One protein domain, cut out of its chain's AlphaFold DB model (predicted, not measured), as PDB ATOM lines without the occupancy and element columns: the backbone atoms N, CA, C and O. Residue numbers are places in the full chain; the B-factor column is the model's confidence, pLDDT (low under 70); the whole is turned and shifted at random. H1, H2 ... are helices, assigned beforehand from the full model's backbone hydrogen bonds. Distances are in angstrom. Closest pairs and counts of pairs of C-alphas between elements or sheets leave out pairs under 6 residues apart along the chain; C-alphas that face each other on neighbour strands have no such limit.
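This is residues 8 to 152 of the 153 residues of an uncharacterized protein of Clostridia bacterium (UniProt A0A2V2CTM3). H1 crosses the early part of H5, whose residues 113 to 150 stick out as an arm. By H1's end, H2, H3 and H4 make a small head. With 145 printed residues, five named helices and no named strand, it is all helix and extended: radius of gyration of the C-alphas 27.0 A, spans 96 by 40 by 23 A.

Start at H1, residues 8 to 37; its residues 18 to 26 touch H5, residues 102 to 150, closest at C-alphas 22 and 108, 5.6 A. H2, residues 42 to 56, and H3, residues 68 to 75, form a hairpin and only just touch, with 3 pairs of C-alphas within 8 A. H4, residues 78 to 83, touches H3 only at the corner. Every helix's O i to N i+4 pairs are within hydrogen-bond range.

Find C-alpha 8 at (21.744, -56.399, 36.252); H5 runs 71.7 A to C-alpha 150 at (77.936, -27.581, 33.947).

Links H2-H3 and H4-H5 are long; residues 147 to 152 have pLDDT under 70.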
ATOM      1  N   GLN A   8      23.085 -56.401  36.836       83.88
ATOM      2  CA  GLN A   8      21.744 -56.399  36.252       83.88
ATOM      3  C   GLN A   8      20.959 -55.114  36.563       83.88
ATOM      4  O   GLN A   8      20.373 -54.510  35.666       83.88
ATOM      5  N   ALA A   9      20.968 -54.646  37.814       87.69
ATOM      6  CA  ALA A   9      20.287 -53.411  38.193       87.69
ATOM      7  C   ALA A   9      20.932 -52.165  37.555       87.69
ATOM      8  O   ALA A   9      20.234 -51.196  37.242       87.69
ATOM      9  N   ASN A  10      22.248 -52.188  37.323       87.75
ATOM     10  CA  ASN A  10      22.945 -51.142  36.574       87.75
ATOM     11  C   ASN A  10      22.571 -51.158  35.088       87.75
ATOM     12  O   ASN A  10      22.327 -50.100  34.509       87.75
ATOM     13  N   GLU A  11      22.480 -52.338  34.477       88.81
ATOM     14  CA  GLU A  11      22.076 -52.480  33.079       88.81
ATOM     15  C   GLU A  11      20.622 -52.052  32.853       88.81
ATOM     16  O   GLU A  11      20.340 -51.295  31.922       88.81
ATOM     17  N   ALA A  12      19.709 -52.449  33.739       92.00
ATOM     18  CA  ALA A  12      18.312 -52.030  33.678       92.00
ATOM     19  C   ALA A  12      18.170 -50.503  33.782       92.00
ATOM     20  O   ALA A  12      17.390 -49.887  33.056       92.00
ATOM     21  N   ALA A  13      18.953 -49.872  34.656       93.00
ATOM     22  CA  ALA A  13      18.968 -48.422  34.789       93.00
ATOM     23  C   ALA A  13      19.527 -47.724  33.549       93.00
ATOM     24  O   ALA A  13      18.946 -46.744  33.087       93.00
ATOM     25  N   LEU A  14      20.619 -48.251  32.987       91.25
ATOM     26  CA  LEU A  14      21.184 -47.747  31.741       91.25
ATOM     27  C   LEU A  14      20.161 -47.843  30.608       91.25
ATOM     28  O   LEU A  14      19.968 -46.868  29.890       91.25
ATOM     29  N   ARG A  15      19.465 -48.978  30.481       93.62
ATOM     30  CA  ARG A  15      18.404 -49.158  29.486       93.62
ATOM     31  C   ARG A  15      17.311 -48.103  29.638       93.62
ATOM     32  O   ARG A  15      16.972 -47.471  28.649       93.62
ATOM     33  N   LYS A  16      16.813 -47.855  30.857       95.69
ATOM     34  CA  LYS A  16      15.795 -46.816  31.109       95.69
ATOM     35  C   LYS A  16      16.259 -45.426  30.665       95.69
ATOM     36  O   LYS A  16      15.519 -44.723  29.983       95.69
ATOM     37  N   VAL A  17      17.487 -45.046  31.024       96.00
ATOM     38  CA  VAL A  17      18.062 -43.744  30.645       96.00
ATOM     39  C   VAL A  17      18.212 -43.630  29.128       96.00
ATOM     40  O   VAL A  17      17.829 -42.615  28.551       96.00
ATOM     41  N   LEU A  18      18.734 -44.673  28.477       95.94
ATOM     42  CA  LEU A  18      18.901 -44.699  27.027       95.94
ATOM     43  C   LEU A  18      17.557 -44.648  26.301       95.94
ATOM     44  O   LEU A  18      17.418 -43.850  25.386       95.94
ATOM     45  N   THR A  19      16.554 -45.410  26.743       97.06
ATOM     46  CA  THR A  19      15.198 -45.355  26.182       97.06
ATOM     47  C   THR A  19      14.644 -43.938  26.230       97.06
ATOM     48  O   THR A  19      14.217 -43.414  25.203       97.06
ATOM     49  N   HIS A  20      14.707 -43.277  27.390       97.94
ATOM     50  CA  HIS A  20      14.233 -41.900  27.515       97.94
ATOM     51  C   HIS A  20      15.005 -40.941  26.595       97.94
ATOM     52  O   HIS A  20      14.397 -40.145  25.881       97.94
ATOM     53  N   ARG A  21      16.339 -41.054  26.540       97.81
ATOM     54  CA  ARG A  21      17.181 -40.238  25.648       97.81
ATOM     55  C   ARG A  21      16.844 -40.461  24.170       97.81
ATOM     56  O   ARG A  21      16.814 -39.496  23.408       97.81
ATOM     57  N   THR A  22      16.567 -41.697  23.763       98.19
ATOM     58  CA  THR A  22      16.108 -42.040  22.411       98.19
ATOM     59  C   THR A  22      14.772 -41.375  22.103       98.19
ATOM     60  O   THR A  22      14.671 -40.698  21.085       98.19
ATOM     61  N   LEU A  23      13.776 -41.479  22.989       97.94
ATOM     62  CA  LEU A  23      12.469 -40.839  22.787       97.94
ATOM     63  C   LEU A  23      12.591 -39.317  22.647       97.94
ATOM     64  O   LEU A  23      12.014 -38.734  21.731       97.94
ATOM     65  N   VAL A  24      13.394 -38.674  23.499       98.38
ATOM     66  CA  VAL A  24      13.656 -37.228  23.410       98.38
ATOM     67  C   VAL A  24      14.361 -36.868  22.097       98.38
ATOM     68  O   VAL A  24      14.025 -35.860  21.481       98.38
ATOM     69  N   SER A  25      15.322 -37.678  21.643       98.31
ATOM     70  CA  SER A  25      16.011 -37.472  20.360       98.31
ATOM     71  C   SER A  25      15.042 -37.546  19.179       98.31
ATOM     72  O   SER A  25      15.028 -36.645  18.344       98.31
ATOM     73  N   LEU A  26      14.183 -38.569  19.137       98.25
ATOM     74  CA  LEU A  26      13.170 -38.718  18.088       98.25
ATOM     75  C   LEU A  26      12.143 -37.581  18.121       98.25
ATOM     76  O   LEU A  26      11.783 -37.050  17.077       98.25
ATOM     77  N   SER A  27      11.721 -37.145  19.312       98.12
ATOM     78  CA  SER A  27      10.839 -35.983  19.461       98.12
ATOM     79  C   SER A  27      11.477 -34.708  18.893       98.12
ATOM     80  O   SER A  27      10.826 -33.979  18.149       98.12
ATOM     81  N   LYS A  28      12.769 -34.469  19.154       98.56
ATOM     82  CA  LYS A  28      13.505 -33.343  18.556       98.56
ATOM     83  C   LYS A  28      13.602 -33.451  17.035       98.56
ATOM     84  O   LYS A  28      13.448 -32.441  16.360       98.56
ATOM     85  N   GLN A  29      13.828 -34.652  16.501       98.50
ATOM     86  CA  GLN A  29      13.833 -34.890  15.054       98.50
ATOM     87  C   GLN A  29      12.459 -34.613  14.433       98.50
ATOM     88  O   GLN A  29      12.395 -33.974  13.391       98.50
ATOM     89  N   ASN A  30      11.365 -34.998  15.099       98.44
ATOM     90  CA  ASN A  30      10.011 -34.657  14.659       98.44
ATOM     91  C   ASN A  30       9.781 -33.141  14.637       98.44
ATOM     92  O   ASN A  30       9.226 -32.630  13.672       98.44
ATOM     93  N   VAL A  31      10.228 -32.410  15.663       98.50
ATOM     94  CA  VAL A  31      10.125 -30.940  15.681       98.50
ATOM     95  C   VAL A  31      10.941 -30.317  14.547       98.50
ATOM     96  O   VAL A  31      10.432 -29.451  13.844       98.50
ATOM     97  N   ALA A  32      12.179 -30.772  14.340       98.69
ATOM     98  CA  ALA A  32      13.020 -30.290  13.246       98.69
ATOM     99  C   ALA A  32      12.368 -30.543  11.879       98.69
ATOM    100  O   ALA A  32      12.303 -29.630  11.063       98.69
ATOM    101  N   PHE A  33      11.800 -31.735  11.683       98.69
ATOM    102  CA  PHE A  33      11.067 -32.085  10.471       98.69
ATOM    103  C   PHE A  33       9.895 -31.134  10.219       98.69
ATOM    104  O   PHE A  33       9.726 -30.650   9.108       98.69
ATOM    105  N   VAL A  34       9.098 -30.822  11.246       98.50
ATOM    106  CA  VAL A  34       7.989 -29.866  11.103       98.50
ATOM    107  C   VAL A  34       8.498 -28.500  10.656       98.50
ATOM    108  O   VAL A  34       7.916 -27.906   9.759       98.50
ATOM    109  N   LEU A  35       9.578 -28.000  11.255       98.44
ATOM    110  CA  LEU A  35      10.123 -26.684  10.911       98.44
ATOM    111  C   LEU A  35      10.671 -26.630   9.479       98.44
ATOM    112  O   LEU A  35      10.502 -25.612   8.808       98.44
ATOM    113  N   GLU A  36      11.308 -27.710   9.027       98.50
ATOM    114  CA  GLU A  36      11.864 -27.836   7.677       98.50
ATOM    115  C   GLU A  36      10.762 -27.977   6.619       98.50
ATOM    116  O   GLU A  36      10.791 -27.279   5.611       98.50
ATOM    117  N   HIS A  37       9.748 -28.800   6.894       98.12
ATOM    118  CA  HIS A  37       8.734 -29.214   5.920       98.12
ATOM    119  C   HIS A  37       7.370 -28.522   6.090       98.12
ATOM    120  O   HIS A  37       6.378 -28.925   5.479       98.12
ATOM    121  N   GLN A  38       7.266 -27.479   6.923       96.69
ATOM    122  CA  GLN A  38       5.996 -26.773   7.175       96.69
ATOM    123  C   GLN A  38       5.350 -26.197   5.906       96.69
ATOM    124  O   GLN A  38       4.123 -26.108   5.830       96.69
ATOM    125  N   ASN A  39       6.171 -25.834   4.917       97.50
ATOM    126  CA  ASN A  39       5.737 -25.242   3.652       97.50
ATOM    127  C   ASN A  39       5.772 -26.232   2.482       97.50
ATOM    128  O   ASN A  39       5.458 -25.838   1.359       97.50
ATOM    129  N   ASP A  40       6.121 -27.495   2.735       98.38
ATOM    130  CA  ASP A  40       6.151 -28.511   1.693       98.38
ATOM    131  C   ASP A  40       4.760 -28.713   1.094       98.38
ATOM    132  O   ASP A  40       3.712 -28.724   1.765       98.38
ATOM    133  N   THR A  41       4.769 -28.923  -0.212       98.00
ATOM    134  CA  THR A  41       3.603 -29.328  -0.973       98.00
ATOM    135  C   THR A  41       3.199 -30.760  -0.627       98.00
ATOM    136  O   THR A  41       3.973 -31.589  -0.142       98.00
ATOM    137  N   TRP A  42       1.957 -31.099  -0.962       96.62
ATOM    138  CA  TRP A  42       1.440 -32.462  -0.840       96.62
ATOM    139  C   TRP A  42       2.294 -33.478  -1.606       96.62
ATOM    140  O   TRP A  42       2.466 -34.614  -1.161       96.62
ATOM    141  N   GLN A  43       2.848 -33.072  -2.750       97.88
ATOM    142  CA  GLN A  43       3.677 -33.934  -3.579       97.88
ATOM    143  C   GLN A  43       5.035 -34.210  -2.922       97.88
ATOM    144  O   GLN A  43       5.485 -35.354  -2.935       97.88
ATOM    145  N   GLU A  44       5.668 -33.208  -2.313       98.56
ATOM    146  CA  GLU A  44       6.941 -33.369  -1.595       98.56
ATOM    147  C   GLU A  44       6.785 -34.275  -0.370       98.56
ATOM    148  O   GLU A  44       7.550 -35.231  -0.205       98.56
ATOM    149  N   LEU A  45       5.726 -34.070   0.419       98.50
ATOM    150  CA  LEU A  45       5.414 -34.937   1.558       98.50
ATOM    151  C   LEU A  45       5.101 -36.379   1.120       98.50
ATOM    152  O   LEU A  45       5.532 -37.330   1.774       98.50
ATOM    153  N   SER A  46       4.414 -36.561  -0.014       98.19
ATOM    154  CA  SER A  46       4.159 -37.893  -0.585       98.19
ATOM    155  C   SER A  46       5.456 -38.569  -1.034       98.19
ATOM    156  O   SER A  46       5.667 -39.747  -0.762       98.19
ATOM    157  N   GLN A  47       6.373 -37.831  -1.666       98.50
ATOM    158  CA  GLN A  47       7.682 -38.363  -2.056       98.50
ATOM    159  C   GLN A  47       8.521 -38.764  -0.840       98.50
ATOM    160  O   GLN A  47       9.175 -39.809  -0.863       98.50
ATOM    161  N   TYR A  48       8.503 -37.963   0.227       98.56
ATOM    162  CA  TYR A  48       9.139 -38.329   1.489       98.56
ATOM    163  C   TYR A  48       8.564 -39.636   2.044       98.56
ATOM    164  O   TYR A  48       9.318 -40.570   2.331       98.56
ATOM    165  N   LEU A  49       7.236 -39.751   2.103       97.88
ATOM    166  CA  LEU A  49       6.576 -40.947   2.612       97.88
ATOM    167  C   LEU A  49       6.843 -42.187   1.737       97.88
ATOM    168  O   LEU A  49       7.057 -43.277   2.270       97.88
ATOM    169  N   ALA A  50       6.930 -42.026   0.413       98.12
ATOM    170  CA  ALA A  50       7.307 -43.094  -0.514       98.12
ATOM    171  C   ALA A  50       8.746 -43.586  -0.275       98.12
ATOM    172  O   ALA A  50       9.005 -44.791  -0.307       98.12
ATOM    173  N   ARG A  51       9.690 -42.686   0.047       98.38
ATOM    174  CA  ARG A  51      11.048 -43.082   0.465       98.38
ATOM    175  C   ARG A  51      11.023 -43.879   1.770       98.38
ATOM    176  O   ARG A  51      11.741 -44.871   1.883       98.38
ATOM    177  N   CYS A  52      10.181 -43.497   2.732       97.50
ATOM    178  CA  CYS A  52       9.993 -44.269   3.964       97.50
ATOM    179  C   CYS A  52       9.431 -45.671   3.682       97.50
ATOM    180  O   CYS A  52       9.943 -46.650   4.227       97.50
ATOM    181  N   GLN A  53       8.431 -45.786   2.802       96.62
ATOM    182  CA  GLN A  53       7.890 -47.076   2.364       96.62
ATOM    183  C   GLN A  53       8.976 -47.951   1.725       96.62
ATOM    184  O   GLN A  53       9.121 -49.116   2.096       96.62
ATOM    185  N   ALA A  54       9.769 -47.391   0.809       97.31
ATOM    186  CA  ALA A  54      10.855 -48.110   0.148       97.31
ATOM    187  C   ALA A  54      11.912 -48.602   1.152       97.31
ATOM    188  O   ALA A  54      12.333 -49.754   1.088       97.31
ATOM    189  N   ALA A  55      12.290 -47.767   2.126       96.19
ATOM    190  CA  ALA A  55      13.253 -48.132   3.164       96.19
ATOM    191  C   ALA A  55      12.748 -49.244   4.104       96.19
ATOM    192  O   ALA A  55      13.551 -50.006   4.647       96.19
ATOM    193  N   LEU A  56      11.432 -49.342   4.313       94.31
ATOM    194  CA  LEU A  56      10.814 -50.402   5.115       94.31
ATOM    195  C   LEU A  56      10.467 -51.656   4.301       94.31
ATOM    196  O   LEU A  56      10.244 -52.708   4.897       94.31
ATOM    197  N   GLY A  57      10.378 -51.552   2.973       95.31
ATOM    198  CA  GLY A  57       9.888 -52.619   2.093       95.31
ATOM    199  C   GLY A  57       8.393 -52.925   2.259       95.31
ATOM    200  O   GLY A  57       7.919 -53.956   1.791       95.31
ATOM    201  N   ARG A  58       7.647 -52.060   2.957       94.38
ATOM    202  CA  ARG A  58       6.207 -52.185   3.230       94.38
ATOM    203  C   ARG A  58       5.609 -50.825   3.573       94.38
ATOM    204  O   ARG A  58       6.343 -49.878   3.846       94.38
ATOM    205  N   ALA A  59       4.279 -50.748   3.627       95.31
ATOM    206  CA  ALA A  59       3.588 -49.553   4.098       95.31
ATOM    207  C   ALA A  59       4.083 -49.146   5.508       95.31
ATOM    208  O   ALA A  59       4.124 -49.998   6.411       95.31
ATOM    209  N   PRO A  60       4.488 -47.876   5.705       95.94
ATOM    210  CA  PRO A  60       4.915 -47.379   7.004       95.94
ATOM    211  C   PRO A  60       3.721 -47.196   7.944       95.94
ATOM    212  O   PRO A  60       2.673 -46.673   7.552       95.94
ATOM    213  N   ALA A  61       3.895 -47.552   9.216       95.81
ATOM    214  CA  ALA A  61       3.008 -47.046  10.254       95.81
ATOM    215  C   ALA A  61       3.386 -45.601  10.611       95.81
ATOM    216  O   ALA A  61       4.550 -45.209  10.508       95.81
ATOM    217  N   ARG A  62       2.420 -44.819  11.099       96.06
ATOM    218  CA  ARG A  62       2.623 -43.404  11.454       96.06
ATOM    219  C   ARG A  62       3.798 -43.181  12.412       96.06
ATOM    220  O   ARG A  62       4.573 -42.250  12.240       96.06
ATOM    221  N   THR A  63       3.960 -44.058  13.402       96.88
ATOM    222  CA  THR A  63       5.029 -43.988  14.416       96.88
ATOM    223  C   THR A  63       6.408 -44.403  13.903       96.88
ATOM    224  O   THR A  63       7.397 -44.228  14.611       96.88
ATOM    225  N   GLU A  64       6.496 -44.960  12.695       96.94
ATOM    226  CA  GLU A  64       7.756 -45.379  12.071       96.94
ATOM    227  C   GLU A  64       8.375 -44.285  11.193       96.94
ATOM    228  O   GLU A  64       9.474 -44.471  10.672       96.94
ATOM    229  N   VAL A  65       7.680 -43.157  11.036       97.75
ATOM    230  CA  VAL A  65       8.056 -42.052  10.153       97.75
ATOM    231  C   VAL A  65       8.331 -40.810  10.991       97.75
ATOM    232  O   VAL A  65       7.487 -40.385  11.783       97.75
ATOM    233  N   ILE A  66       9.510 -40.210  10.810       98.50
ATOM    234  CA  ILE A  66       9.803 -38.900  11.401       98.50
ATOM    235  C   ILE A  66       8.855 -37.873  10.777       98.50
ATOM    236  O   ILE A  66       8.687 -37.823   9.566       98.50
ATOM    237  N   GLY A  67       8.178 -37.096  11.619       98.12
ATOM    238  CA  GLY A  67       7.118 -36.193  11.181       98.12
ATOM    239  C   GLY A  67       5.788 -36.876  10.858       98.12
ATOM    240  O   GLY A  67       4.900 -36.217  10.327       98.12
ATOM    241  N   GLY A  68       5.604 -38.161  11.189       97.38
ATOM    242  CA  GLY A  68       4.373 -38.903  10.891       97.38
ATOM    243  C   GLY A  68       3.091 -38.220  11.389       97.38
ATOM    244  O   GLY A  68       2.116 -38.151  10.646       97.38
ATOM    245  N   ASP A  69       3.107 -37.640  12.595       97.38
ATOM    246  CA  ASP A  69       1.975 -36.861  13.133       97.38
ATOM    247  C   ASP A  69       1.669 -35.612  12.293       97.38
ATOM    248  O   ASP A  69       0.512 -35.285  12.037       97.38
ATOM    249  N   PHE A  70       2.710 -34.918  11.830       98.44
ATOM    250  CA  PHE A  70       2.558 -33.739  10.984       98.44
ATOM    251  C   PHE A  70       2.042 -34.109   9.594       98.44
ATOM    252  O   PHE A  70       1.137 -33.458   9.086       98.44
ATOM    253  N   ILE A  71       2.556 -35.183   8.999       98.19
ATOM    254  CA  ILE A  71       2.071 -35.685   7.710       98.19
ATOM    255  C   ILE A  71       0.600 -36.100   7.828       98.19
ATOM    256  O   ILE A  71      -0.213 -35.705   6.995       98.19
ATOM    257  N   GLU A  72       0.220 -36.828   8.882       97.25
ATOM    258  CA  GLU A  72      -1.186 -37.146   9.154       97.25
ATOM    259  C   GLU A  72      -2.047 -35.880   9.230       97.25
ATOM    260  O   GLU A  72      -3.087 -35.815   8.571       97.25
ATOM    261  N   LEU A  73      -1.593 -34.863   9.970       97.44
ATOM    262  CA  LEU A  73      -2.286 -33.581  10.083       97.44
ATOM    263  C   LEU A  73      -2.449 -32.897   8.717       97.44
ATOM    264  O   LEU A  73      -3.544 -32.437   8.394       97.44
ATOM    265  N   ARG A  74      -1.393 -32.853   7.895       97.88
ATOM    266  CA  ARG A  74      -1.413 -32.217   6.566       97.88
ATOM    267  C   ARG A  74      -2.380 -32.910   5.613       97.88
ATOM    268  O   ARG A  74      -3.115 -32.223   4.914       97.88
ATOM    269  N   PHE A  75      -2.429 -34.243   5.630       97.31
ATOM    270  CA  PHE A  75      -3.331 -35.033   4.784       97.31
ATOM    271  C   PHE A  75      -4.736 -35.226   5.380       97.31
ATOM    272  O   PHE A  75      -5.632 -35.770   4.725       97.31
ATOM    273  N   GLY A  76      -4.942 -34.807   6.629       96.31
ATOM    274  CA  GLY A  76      -6.174 -34.973   7.400       96.31
ATOM    275  C   GLY A  76      -6.424 -36.392   7.922       96.31
ATOM    276  O   GLY A  76      -7.389 -36.602   8.649       96.31
ATOM    277  N   SER A  77      -5.609 -37.377   7.535       95.62
ATOM    278  CA  SER A  77      -5.571 -38.723   8.128       95.62
ATOM    279  C   SER A  77      -4.357 -39.493   7.606       95.62
ATOM    280  O   SER A  77      -3.965 -39.312   6.448       95.62
ATOM    281  N   TRP A  78      -3.831 -40.433   8.395       96.56
ATOM    282  CA  TRP A  78      -2.773 -41.329   7.916       96.56
ATOM    283  C   TRP A  78      -3.205 -42.184   6.715       96.56
ATOM    284  O   TRP A  78      -2.421 -42.416   5.799       96.56
ATOM    285  N   ALA A  79      -4.476 -42.599   6.660       95.62
ATOM    286  CA  ALA A  79      -5.014 -43.360   5.531       95.62
ATOM    287  C   ALA A  79      -4.940 -42.579   4.206       95.62
ATOM    288  O   ALA A  79      -4.573 -43.152   3.183       95.62
ATOM    289  N   LYS A  80      -5.240 -41.272   4.224       96.31
ATOM    290  CA  LYS A  80      -5.104 -40.398   3.045       96.31
ATOM    291  C   LYS A  80      -3.642 -40.180   2.653       96.31
ATOM    292  O   LYS A  80      -3.347 -40.177   1.463       96.31
ATOM    293  N   ALA A  81      -2.741 -40.043   3.629       97.06
ATOM    294  CA  ALA A  81      -1.304 -39.943   3.368       97.06
ATOM    295  C   ALA A  81      -0.759 -41.214   2.697       97.06
ATOM    296  O   ALA A  81      -0.035 -41.146   1.715       97.06
ATOM    297  N   LEU A  82      -1.164 -42.394   3.169       97.00
ATOM    298  CA  LEU A  82      -0.812 -43.661   2.527       97.00
ATOM    299  C   LEU A  82      -1.443 -43.806   1.131       97.00
ATOM    300  O   LEU A  82      -0.797 -44.301   0.207       97.00
ATOM    301  N   GLY A  83      -2.665 -43.306   0.945       96.62
ATOM    302  CA  GLY A  83      -3.307 -43.259  -0.366       96.62
ATOM    303  C   GLY A  83      -2.521 -42.438  -1.396       96.62
ATOM    304  O   GLY A  83      -2.479 -42.821  -2.563       96.62
ATOM    305  N   SER A  84      -1.834 -41.365  -0.985       96.88
ATOM    306  CA  SER A  84      -1.051 -40.529  -1.910       96.88
ATOM    307  C   SER A  84       0.202 -41.210  -2.466       96.88
ATOM    308  O   SER A  84       0.756 -40.750  -3.463       96.88
ATOM    309  N   ILE A  85       0.622 -42.324  -1.860       96.75
ATOM    310  CA  ILE A  85       1.729 -43.173  -2.324       96.75
ATOM    311  C   ILE A  85       1.242 -44.532  -2.853       96.75
ATOM    312  O   ILE A  85       2.032 -45.461  -3.005       96.75
ATOM    313  N   GLY A  86      -0.059 -44.664  -3.135       95.06
ATOM    314  CA  GLY A  86      -0.644 -45.870  -3.726       95.06
ATOM    315  C   GLY A  86      -0.880 -47.021  -2.744       95.06
ATOM    316  O   GLY A  86      -1.092 -48.153  -3.171       95.06
ATOM    317  N   VAL A  87      -0.849 -46.769  -1.432       93.62
ATOM    318  CA  VAL A  87      -1.186 -47.779  -0.419       93.62
ATOM    319  C   VAL A  87      -2.680 -47.709  -0.109       93.62
ATOM    320  O   VAL A  87      -3.157 -46.841   0.624       93.62
ATOM    321  N   GLU A  88      -3.427 -48.670  -0.644       86.19
ATOM    322  CA  GLU A  88      -4.848 -48.842  -0.347       86.19
ATOM    323  C   GLU A  88      -5.068 -49.415   1.064       86.19
ATOM    324  O   GLU A  88      -4.231 -50.132   1.613       86.19
ATOM    325  N   ASN A  89      -6.221 -49.115   1.675       79.94
ATOM    326  CA  ASN A  89      -6.612 -49.611   3.006       79.94
ATOM    327  C   ASN A  89      -5.651 -49.255   4.162       79.94
ATOM    328  O   ASN A  89      -5.712 -49.876   5.226       79.94
ATOM    329  N   GLY A  90      -4.820 -48.218   4.006       73.44
ATOM    330  CA  GLY A  90      -3.833 -47.798   5.009       73.44
ATOM    331  C   GLY A  90      -4.397 -47.529   6.413       73.44
ATOM    332  O   GLY A  90      -3.702 -47.729   7.406       73.44
ATOM    333  N   GLY A  91      -5.679 -47.165   6.526       71.62
ATOM    334  CA  GLY A  91      -6.366 -46.971   7.812       71.62
ATOM    335  C   GLY A  91      -6.559 -48.242   8.650       71.62
ATOM    336  O   GLY A  91      -6.921 -48.142   9.817       71.62
ATOM    337  N   ARG A  92      -6.319 -49.434   8.087       77.25
ATOM    338  CA  ARG A  92      -6.395 -50.721   8.804       77.25
ATOM    339  C   ARG A  92      -5.049 -51.181   9.368       77.25
ATOM    340  O   ARG A  92      -4.990 -52.219  10.024       77.25
ATOM    341  N   LEU A  93      -3.965 -50.451   9.098       79.75
ATOM    342  CA  LEU A  93      -2.636 -50.824   9.573       79.75
ATOM    343  C   LEU A  93      -2.512 -50.561  11.076       79.75
ATOM    344  O   LEU A  93      -2.757 -49.456  11.559       79.75
ATOM    345  N   SER A  94      -2.090 -51.587  11.815       86.69
ATOM    346  CA  SER A  94      -1.765 -51.440  13.231       86.69
ATOM    347  C   SER A  94      -0.578 -50.496  13.398       86.69
ATOM    348  O   SER A  94       0.445 -50.645  12.727       86.69
ATOM    349  N   THR A  95      -0.710 -49.525  14.301       89.75
ATOM    350  CA  THR A  95       0.360 -48.576  14.612       89.75
ATOM    351  C   THR A  95       1.082 -49.028  15.881       89.75
ATOM    352  O   THR A  95       0.522 -48.905  16.973       89.75
ATOM    353  N   PRO A  96       2.311 -49.570  15.785       93.75
ATOM    354  CA  PRO A  96       3.064 -49.980  16.961       93.75
ATOM    355  C   PRO A  96       3.463 -48.765  17.806       93.75
ATOM    356  O   PRO A  96       3.650 -47.660  17.292       93.75
ATOM    357  N   SER A  97       3.671 -48.979  19.106       95.31
ATOM    358  CA  SER A  97       4.349 -47.988  19.952       95.31
ATOM    359  C   SER A  97       5.727 -47.652  19.374       95.31
ATOM    360  O   SER A  97       6.410 -48.543  18.862       95.31
ATOM    361  N   VAL A  98       6.153 -46.390  19.500       95.50
ATOM    362  CA  VAL A  98       7.447 -45.896  18.997       95.50
ATOM    363  C   VAL A  98       8.599 -46.792  19.455       95.50
ATOM    364  O   VAL A  98       9.452 -47.136  18.645       95.50
ATOM    365  N   GLU A  99       8.590 -47.263  20.704       95.31
ATOM    366  CA  GLU A  99       9.634 -48.142  21.260       95.31
ATOM    367  C   GLU A  99       9.790 -49.481  20.512       95.31
ATOM    368  O   GLU A  99      10.867 -50.078  20.512       95.31
ATOM    369  N   ASN A 100       8.737 -49.934  19.827       95.56
ATOM    370  CA  ASN A 100       8.724 -51.182  19.063       95.56
ATOM    371  C   ASN A 100       9.071 -50.985  17.577       95.56
ATOM    372  O   ASN A 100       9.116 -51.955  16.813       95.56
ATOM    373  N   THR A 101       9.355 -49.756  17.150       96.44
ATOM    374  CA  THR A 101       9.683 -49.433  15.755       96.44
ATOM    375  C   THR A 101      11.154 -49.689  15.430       96.44
ATOM    376  O   THR A 101      12.022 -49.712  16.307       96.44
ATOM    377  N   LYS A 102      11.462 -49.867  14.138       95.19
ATOM    378  CA  LYS A 102      12.856 -49.906  13.664       95.19
ATOM    379  C   LYS A 102      13.562 -48.570  13.917       95.19
ATOM    380  O   LYS A 102      14.700 -48.574  14.368       95.19
ATOM    381  N   LEU A 103      12.848 -47.461  13.718       96.31
ATOM    382  CA  LEU A 103      13.317 -46.101  13.981       96.31
ATOM    383  C   LEU A 103      13.893 -45.953  15.400       96.31
ATOM    384  O   LEU A 103      15.018 -45.487  15.572       96.31
ATOM    385  N   PHE A 104      13.156 -46.414  16.414       97.88
ATOM    386  CA  PHE A 104      13.630 -46.384  17.797       97.88
ATOM    387  C   PHE A 104      14.854 -47.273  18.023       97.88
ATOM    388  O   PHE A 104      15.811 -46.836  18.664       97.88
ATOM    389  N   ARG A 105      14.843 -48.506  17.499       97.19
ATOM    390  CA  ARG A 105      15.974 -49.439  17.647       97.19
ATOM    391  C   ARG A 105      17.259 -48.877  17.043       97.19
ATOM    392  O   ARG A 105      18.299 -48.933  17.694       97.19
ATOM    393  N   ASP A 106      17.175 -48.304  15.847       97.06
ATOM    394  CA  ASP A 106      18.330 -47.746  15.144       97.06
ATOM    395  C   ASP A 106      18.916 -46.546  15.907       97.06
ATOM    396  O   ASP A 106      20.124 -46.491  16.144       97.06
ATOM    397  N   GLU A 107      18.072 -45.615  16.370       98.00
ATOM    398  CA  GLU A 107      18.524 -44.463  17.158       98.00
ATOM    399  C   GLU A 107      19.106 -44.890  18.514       98.00
ATOM    400  O   GLU A 107      20.139 -44.371  18.944       98.00
ATOM    401  N   TYR A 108      18.488 -45.870  19.177       97.88
ATOM    402  CA  TYR A 108      19.000 -46.444  20.420       97.88
ATOM    403  C   TYR A 108      20.389 -47.078  20.234       97.88
ATOM    404  O   TYR A 108      21.298 -46.821  21.030       97.88
ATOM    405  N   GLU A 109      20.598 -47.867  19.177       96.81
ATOM    406  CA  GLU A 109      21.898 -48.491  18.904       96.81
ATOM    407  C   GLU A 109      22.956 -47.478  18.452       96.81
ATOM    408  O   GLU A 109      24.110 -47.553  18.891       96.81
ATOM    409  N   ARG A 110      22.585 -46.463  17.663       96.56
ATOM    410  CA  ARG A 110      23.479 -45.344  17.318       96.56
ATOM    411  C   ARG A 110      23.985 -44.639  18.577       96.56
ATOM    412  O   ARG A 110      25.180 -44.397  18.739       96.56
ATOM    413  N   GLN A 111      23.082 -44.371  19.512       95.75
ATOM    414  CA  GLN A 111      23.402 -43.777  20.802       95.75
ATOM    415  C   GLN A 111      24.299 -44.686  21.664       95.75
ATOM    416  O   GLN A 111      25.301 -44.237  22.227       95.75
ATOM    417  N   ARG A 112      23.993 -45.987  21.733       94.69
ATOM    418  CA  ARG A 112      24.772 -46.982  22.494       94.69
ATOM    419  C   ARG A 112      26.187 -47.166  21.935       94.69
ATOM    420  O   ARG A 112      27.144 -47.316  22.700       94.69
ATOM    421  N   THR A 113      26.336 -47.179  20.613       95.62
ATOM    422  CA  THR A 113      27.640 -47.302  19.939       95.62
ATOM    423  C   THR A 113      28.488 -46.046  20.127       95.62
ATOM    424  O   THR A 113      29.674 -46.169  20.450       95.62
ATOM    425  N   ALA A 114      27.882 -44.856  20.050       95.12
ATOM    426  CA  ALA A 114      28.545 -43.587  20.339       95.12
ATOM    427  C   ALA A 114      29.075 -43.521  21.783       95.12
ATOM    428  O   ALA A 114      30.249 -43.213  21.984       95.12
ATOM    429  N   ASP A 115      28.278 -43.907  22.785       93.94
ATOM    430  CA  ASP A 115      28.724 -43.916  24.188       93.94
ATOM    431  C   ASP A 115      29.905 -44.879  24.409       93.94
ATOM    432  O   ASP A 115      30.882 -44.558  25.097       93.94
ATOM    433  N   LYS A 116      29.852 -46.074  23.800       94.31
ATOM    434  CA  LYS A 116      30.956 -47.047  23.852       94.31
ATOM    435  C   LYS A 116      32.229 -46.476  23.229       94.31
ATOM    436  O   LYS A 116      33.311 -46.665  23.791       94.31
ATOM    437  N   ARG A 117      32.106 -45.794  22.087       95.38
ATOM    438  CA  ARG A 117      33.220 -45.142  21.394       95.38
ATOM    439  C   ARG A 117      33.814 -44.018  22.244       95.38
ATOM    440  O   ARG A 117      35.000 -44.082  22.552       95.38
ATOM    441  N   ALA A 118      32.988 -43.099  22.739       95.38
ATOM    442  CA  ALA A 118      33.417 -41.989  23.588       95.38
ATOM    443  C   ALA A 118      34.136 -42.475  24.859       95.38
ATOM    444  O   ALA A 118      35.168 -41.936  25.259       95.38
ATOM    445  N   LYS A 119      33.651 -43.562  25.480       95.00
ATOM    446  CA  LYS A 119      34.319 -44.173  26.640       95.00
ATOM    447  C   LYS A 119      35.705 -44.726  26.292       95.00
ATOM    448  O   LYS A 119      36.634 -44.588  27.092       95.00
ATOM    449  N   ARG A 120      35.856 -45.366  25.127       95.62
ATOM    450  CA  ARG A 120      37.148 -45.889  24.647       95.62
ATOM    451  C   ARG A 120      38.120 -44.755  24.325       95.62
ATOM    452  O   ARG A 120      39.259 -44.812  24.777       95.62
ATOM    453  N   GLU A 121      37.656 -43.724  23.629       95.75
ATOM    454  CA  GLU A 121      38.449 -42.541  23.276       95.75
ATOM    455  C   GLU A 121      38.923 -41.797  24.527       95.75
ATOM    456  O   GLU A 121      40.116 -41.543  24.666       95.75
ATOM    457  N   LYS A 122      38.044 -41.575  25.514       96.56
ATOM    458  CA  LYS A 122      38.429 -40.975  26.801       96.56
ATOM    459  C   LYS A 122      39.486 -41.804  27.535       96.56
ATOM    460  O   LYS A 122      40.429 -41.253  28.100       96.56
ATOM    461  N   LYS A 123      39.362 -43.137  27.524       96.44
ATOM    462  CA  LYS A 123      40.367 -44.028  28.127       96.44
ATOM    463  C   LYS A 123      41.713 -43.936  27.397       96.44
ATOM    464  O   LYS A 123      42.749 -43.914  28.058       96.44
ATOM    465  N   ALA A 124      41.701 -43.890  26.067       96.19
ATOM    466  CA  ALA A 124      42.906 -43.752  25.254       96.19
ATOM    467  C   ALA A 124      43.586 -42.392  25.479       96.19
ATOM    468  O   ALA A 124      44.781 -42.360  25.769       96.19
ATOM    469  N   ALA A 125      42.818 -41.300  25.461       96.06
ATOM    470  CA  ALA A 125      43.305 -39.948  25.723       96.06
ATOM    471  C   ALA A 125      43.936 -39.829  27.118       96.06
ATOM    472  O   ALA A 125      45.053 -39.338  27.252       96.06
ATOM    473  N   ASN A 126      43.286 -40.368  28.155       96.44
ATOM    474  CA  ASN A 126      43.843 -40.368  29.511       96.44
ATOM    475  C   ASN A 126      45.149 -41.175  29.612       96.44
ATOM    476  O   ASN A 126      46.071 -40.774  30.322       96.44
ATOM    477  N   LYS A 127      45.239 -42.314  28.911       96.69
ATOM    478  CA  LYS A 127      46.468 -43.120  28.863       96.69
ATOM    479  C   LYS A 127      47.605 -42.346  28.190       96.69
ATOM    480  O   LYS A 127      48.733 -42.399  28.675       96.69
ATOM    481  N   GLU A 128      47.306 -41.639  27.106       95.31
ATOM    482  CA  GLU A 128      48.291 -40.838  26.381       95.31
ATOM    483  C   GLU A 128      48.755 -39.629  27.196       95.31
ATOM    484  O   GLU A 128      49.958 -39.413  27.332       95.31
ATOM    485  N   LEU A 129      47.831 -38.921  27.845       96.50
ATOM    486  CA  LEU A 129      48.151 -37.811  28.740       96.50
ATOM    487  C   LEU A 129      49.078 -38.259  29.879       96.50
ATOM    488  O   LEU A 129      50.071 -37.598  30.179       96.50
ATOM    489  N   LEU A 130      48.824 -39.434  30.466       95.88
ATOM    490  CA  LEU A 130      49.706 -40.008  31.483       95.88
ATOM    491  C   LEU A 130      51.094 -40.371  30.924       95.88
ATOM    492  O   LEU A 130      52.096 -40.223  31.627       95.88
ATOM    493  N   ARG A 131      51.173 -40.857  29.678       95.81
ATOM    494  CA  ARG A 131      52.447 -41.166  29.009       95.81
ATOM    495  C   ARG A 131      53.267 -39.896  28.781       95.81
ATOM    496  O   ARG A 131      54.445 -39.877  29.128       95.81
ATOM    497  N   GLN A 132      52.636 -38.840  28.272       94.00
ATOM    498  CA  GLN A 132      53.270 -37.540  28.042       94.00
ATOM    499  C   GLN A 132      53.739 -36.901  29.351       94.00
ATOM    500  O   GLN A 132      54.888 -36.479  29.439       94.00
ATOM    501  N   ALA A 133      52.918 -36.929  30.406       95.06
ATOM    502  CA  ALA A 133      53.305 -36.423  31.724       95.06
ATOM    503  C   ALA A 133      54.533 -37.156  32.297       95.06
ATOM    504  O   ALA A 133      55.446 -36.532  32.841       95.06
ATOM    505  N   LYS A 134      54.600 -38.487  32.139       94.62
ATOM    506  CA  LYS A 134      55.771 -39.282  32.547       94.62
ATOM    507  C   LYS A 134      57.021 -38.938  31.731       94.62
ATOM    508  O   LYS A 134      58.101 -38.840  32.310       94.62
ATOM    509  N   ALA A 135      56.886 -38.761  30.417       93.12
ATOM    510  CA  ALA A 135      57.989 -38.367  29.540       93.12
ATOM    511  C   ALA A 135      58.510 -36.959  29.874       93.12
ATOM    512  O   ALA A 135      59.717 -36.787  30.028       93.12
ATOM    513  N   ALA A 136      57.616 -35.989  30.085       93.56
ATOM    514  CA  ALA A 136      57.972 -34.629  30.486       93.56
ATOM    515  C   ALA A 136      58.708 -34.602  31.834       93.56
ATOM    516  O   ALA A 136      59.748 -33.958  31.956       93.56
ATOM    517  N   LYS A 137      58.233 -35.371  32.828       93.81
ATOM    518  CA  LYS A 137      58.918 -35.495  34.125       93.81
ATOM    519  C   LYS A 137      60.337 -36.054  33.975       93.81
ATOM    520  O   LYS A 137      61.253 -35.553  34.618       93.81
ATOM    521  N   ARG A 138      60.526 -37.070  33.122       91.94
ATOM    522  CA  ARG A 138      61.855 -37.635  32.833       91.94
ATOM    523  C   ARG A 138      62.766 -36.624  32.135       91.94
ATOM    524  O   ARG A 138      63.906 -36.477  32.551       91.94
ATOM    525  N   ALA A 139      62.265 -35.909  31.128       89.50
ATOM    526  CA  ALA A 139      63.038 -34.894  30.413       89.50
ATOM    527  C   ALA A 139      63.511 -33.769  31.349       89.50
ATOM    528  O   ALA A 139      64.689 -33.431  31.341       89.50
ATOM    529  N   ALA A 140      62.630 -33.266  32.220       88.38
ATOM    530  CA  ALA A 140      62.982 -32.244  33.206       88.38
ATOM    531  C   ALA A 140      64.067 -32.719  34.193       88.38
ATOM    532  O   ALA A 140      64.977 -31.962  34.520       88.38
ATOM    533  N   GLN A 141      64.009 -33.980  34.634       85.50
ATOM    534  CA  GLN A 141      65.031 -34.567  35.511       85.50
ATOM    535  C   GLN A 141      66.394 -34.689  34.816       85.50
ATOM    536  O   GLN A 141      67.422 -34.386  35.424       85.50
ATOM    537  N   THR A 142      66.413 -35.095  33.544       84.50
ATOM    538  CA  THR A 142      67.648 -35.178  32.753       84.50
ATOM    539  C   THR A 142      68.257 -33.793  32.519       84.50
ATOM    540  O   THR A 142      69.460 -33.623  32.701       84.50
ATOM    541  N   SER A 143      67.442 -32.791  32.171       78.75
ATOM    542  CA  SER A 143      67.912 -31.415  31.969       78.75
ATOM    543  C   SER A 143      68.496 -30.805  33.244       78.75
ATOM    544  O   SER A 143      69.603 -30.277  33.203       78.75
ATOM    545  N   ALA A 144      67.820 -30.966  34.389       78.88
ATOM    546  CA  ALA A 144      68.315 -30.476  35.678       78.88
ATOM    547  C   ALA A 144      69.642 -31.139  36.093       78.88
ATOM    548  O   ALA A 144      70.526 -30.483  36.640       78.88
ATOM    549  N   SER A 145      69.809 -32.432  35.793       75.12
ATOM    550  CA  SER A 145      71.057 -33.158  36.072       75.12
ATOM    551  C   SER A 145      72.211 -32.659  35.191       75.12
ATOM    552  O   SER A 145      73.320 -32.463  35.681       75.12
ATOM    553  N   ASN A 146      71.946 -32.389  33.908       73.62
ATOM    554  CA  ASN A 146      72.947 -31.855  32.979       73.62
ATOM    555  C   ASN A 146      73.355 -30.405  33.295       73.62
ATOM    556  O   ASN A 146      74.516 -30.045  33.097       73.62
ATOM    557  N   GLU A 147      72.433 -29.566  33.774       69.94
ATOM    558  CA  GLU A 147      72.738 -28.186  34.183       69.94
ATOM    559  C   GLU A 147      73.573 -28.136  35.468       69.94
ATOM    560  O   GLU A 147      74.573 -27.415  35.518       69.94
ATOM    561  N   ALA A 148      73.250 -28.969  36.465       69.50
ATOM    562  CA  ALA A 148      74.035 -29.085  37.696       69.50
ATOM    563  C   ALA A 148      75.496 -29.498  37.430       69.50
ATOM    564  O   ALA A 148      76.408 -29.074  38.136       69.50
ATOM    565  N   GLN A 149      75.735 -30.278  36.375       60.66
ATOM    566  CA  GLN A 149      77.064 -30.761  36.005       60.66
ATOM    567  C   GLN A 149      77.898 -29.731  35.215       60.66
ATOM    568  O   GLN A 149      79.116 -29.869  35.128       60.66
ATOM    569  N   LYS A 150      77.265 -28.683  34.663       60.34
ATOM    570  CA  LYS A 150      77.936 -27.581  33.947       60.34
ATOM    571  C   LYS A 150      78.301 -26.391  34.839       60.34
ATOM    572  O   LYS A 150      79.272 -25.714  34.529       60.34
ATOM    573  N   GLY A 151      77.550 -26.135  35.913       57.75
ATOM    574  CA  GLY A 151      77.781 -24.996  36.817       57.75
ATOM    575  C   GLY A 151      78.843 -25.211  37.904       57.75
ATOM    576  O   GLY A 151      79.117 -24.291  38.662       57.75
ATOM    577  N   GLY A 152      79.419 -26.414  38.006       54.00
ATOM    578  CA  GLY A 152      80.424 -26.775  39.018       54.00
ATOM    579  C   GLY A 152      81.881 -26.753  38.536       54.00
ATOM    580  O   GLY A 152      82.704 -27.439  39.137       54.00
TER     581      GLY A 152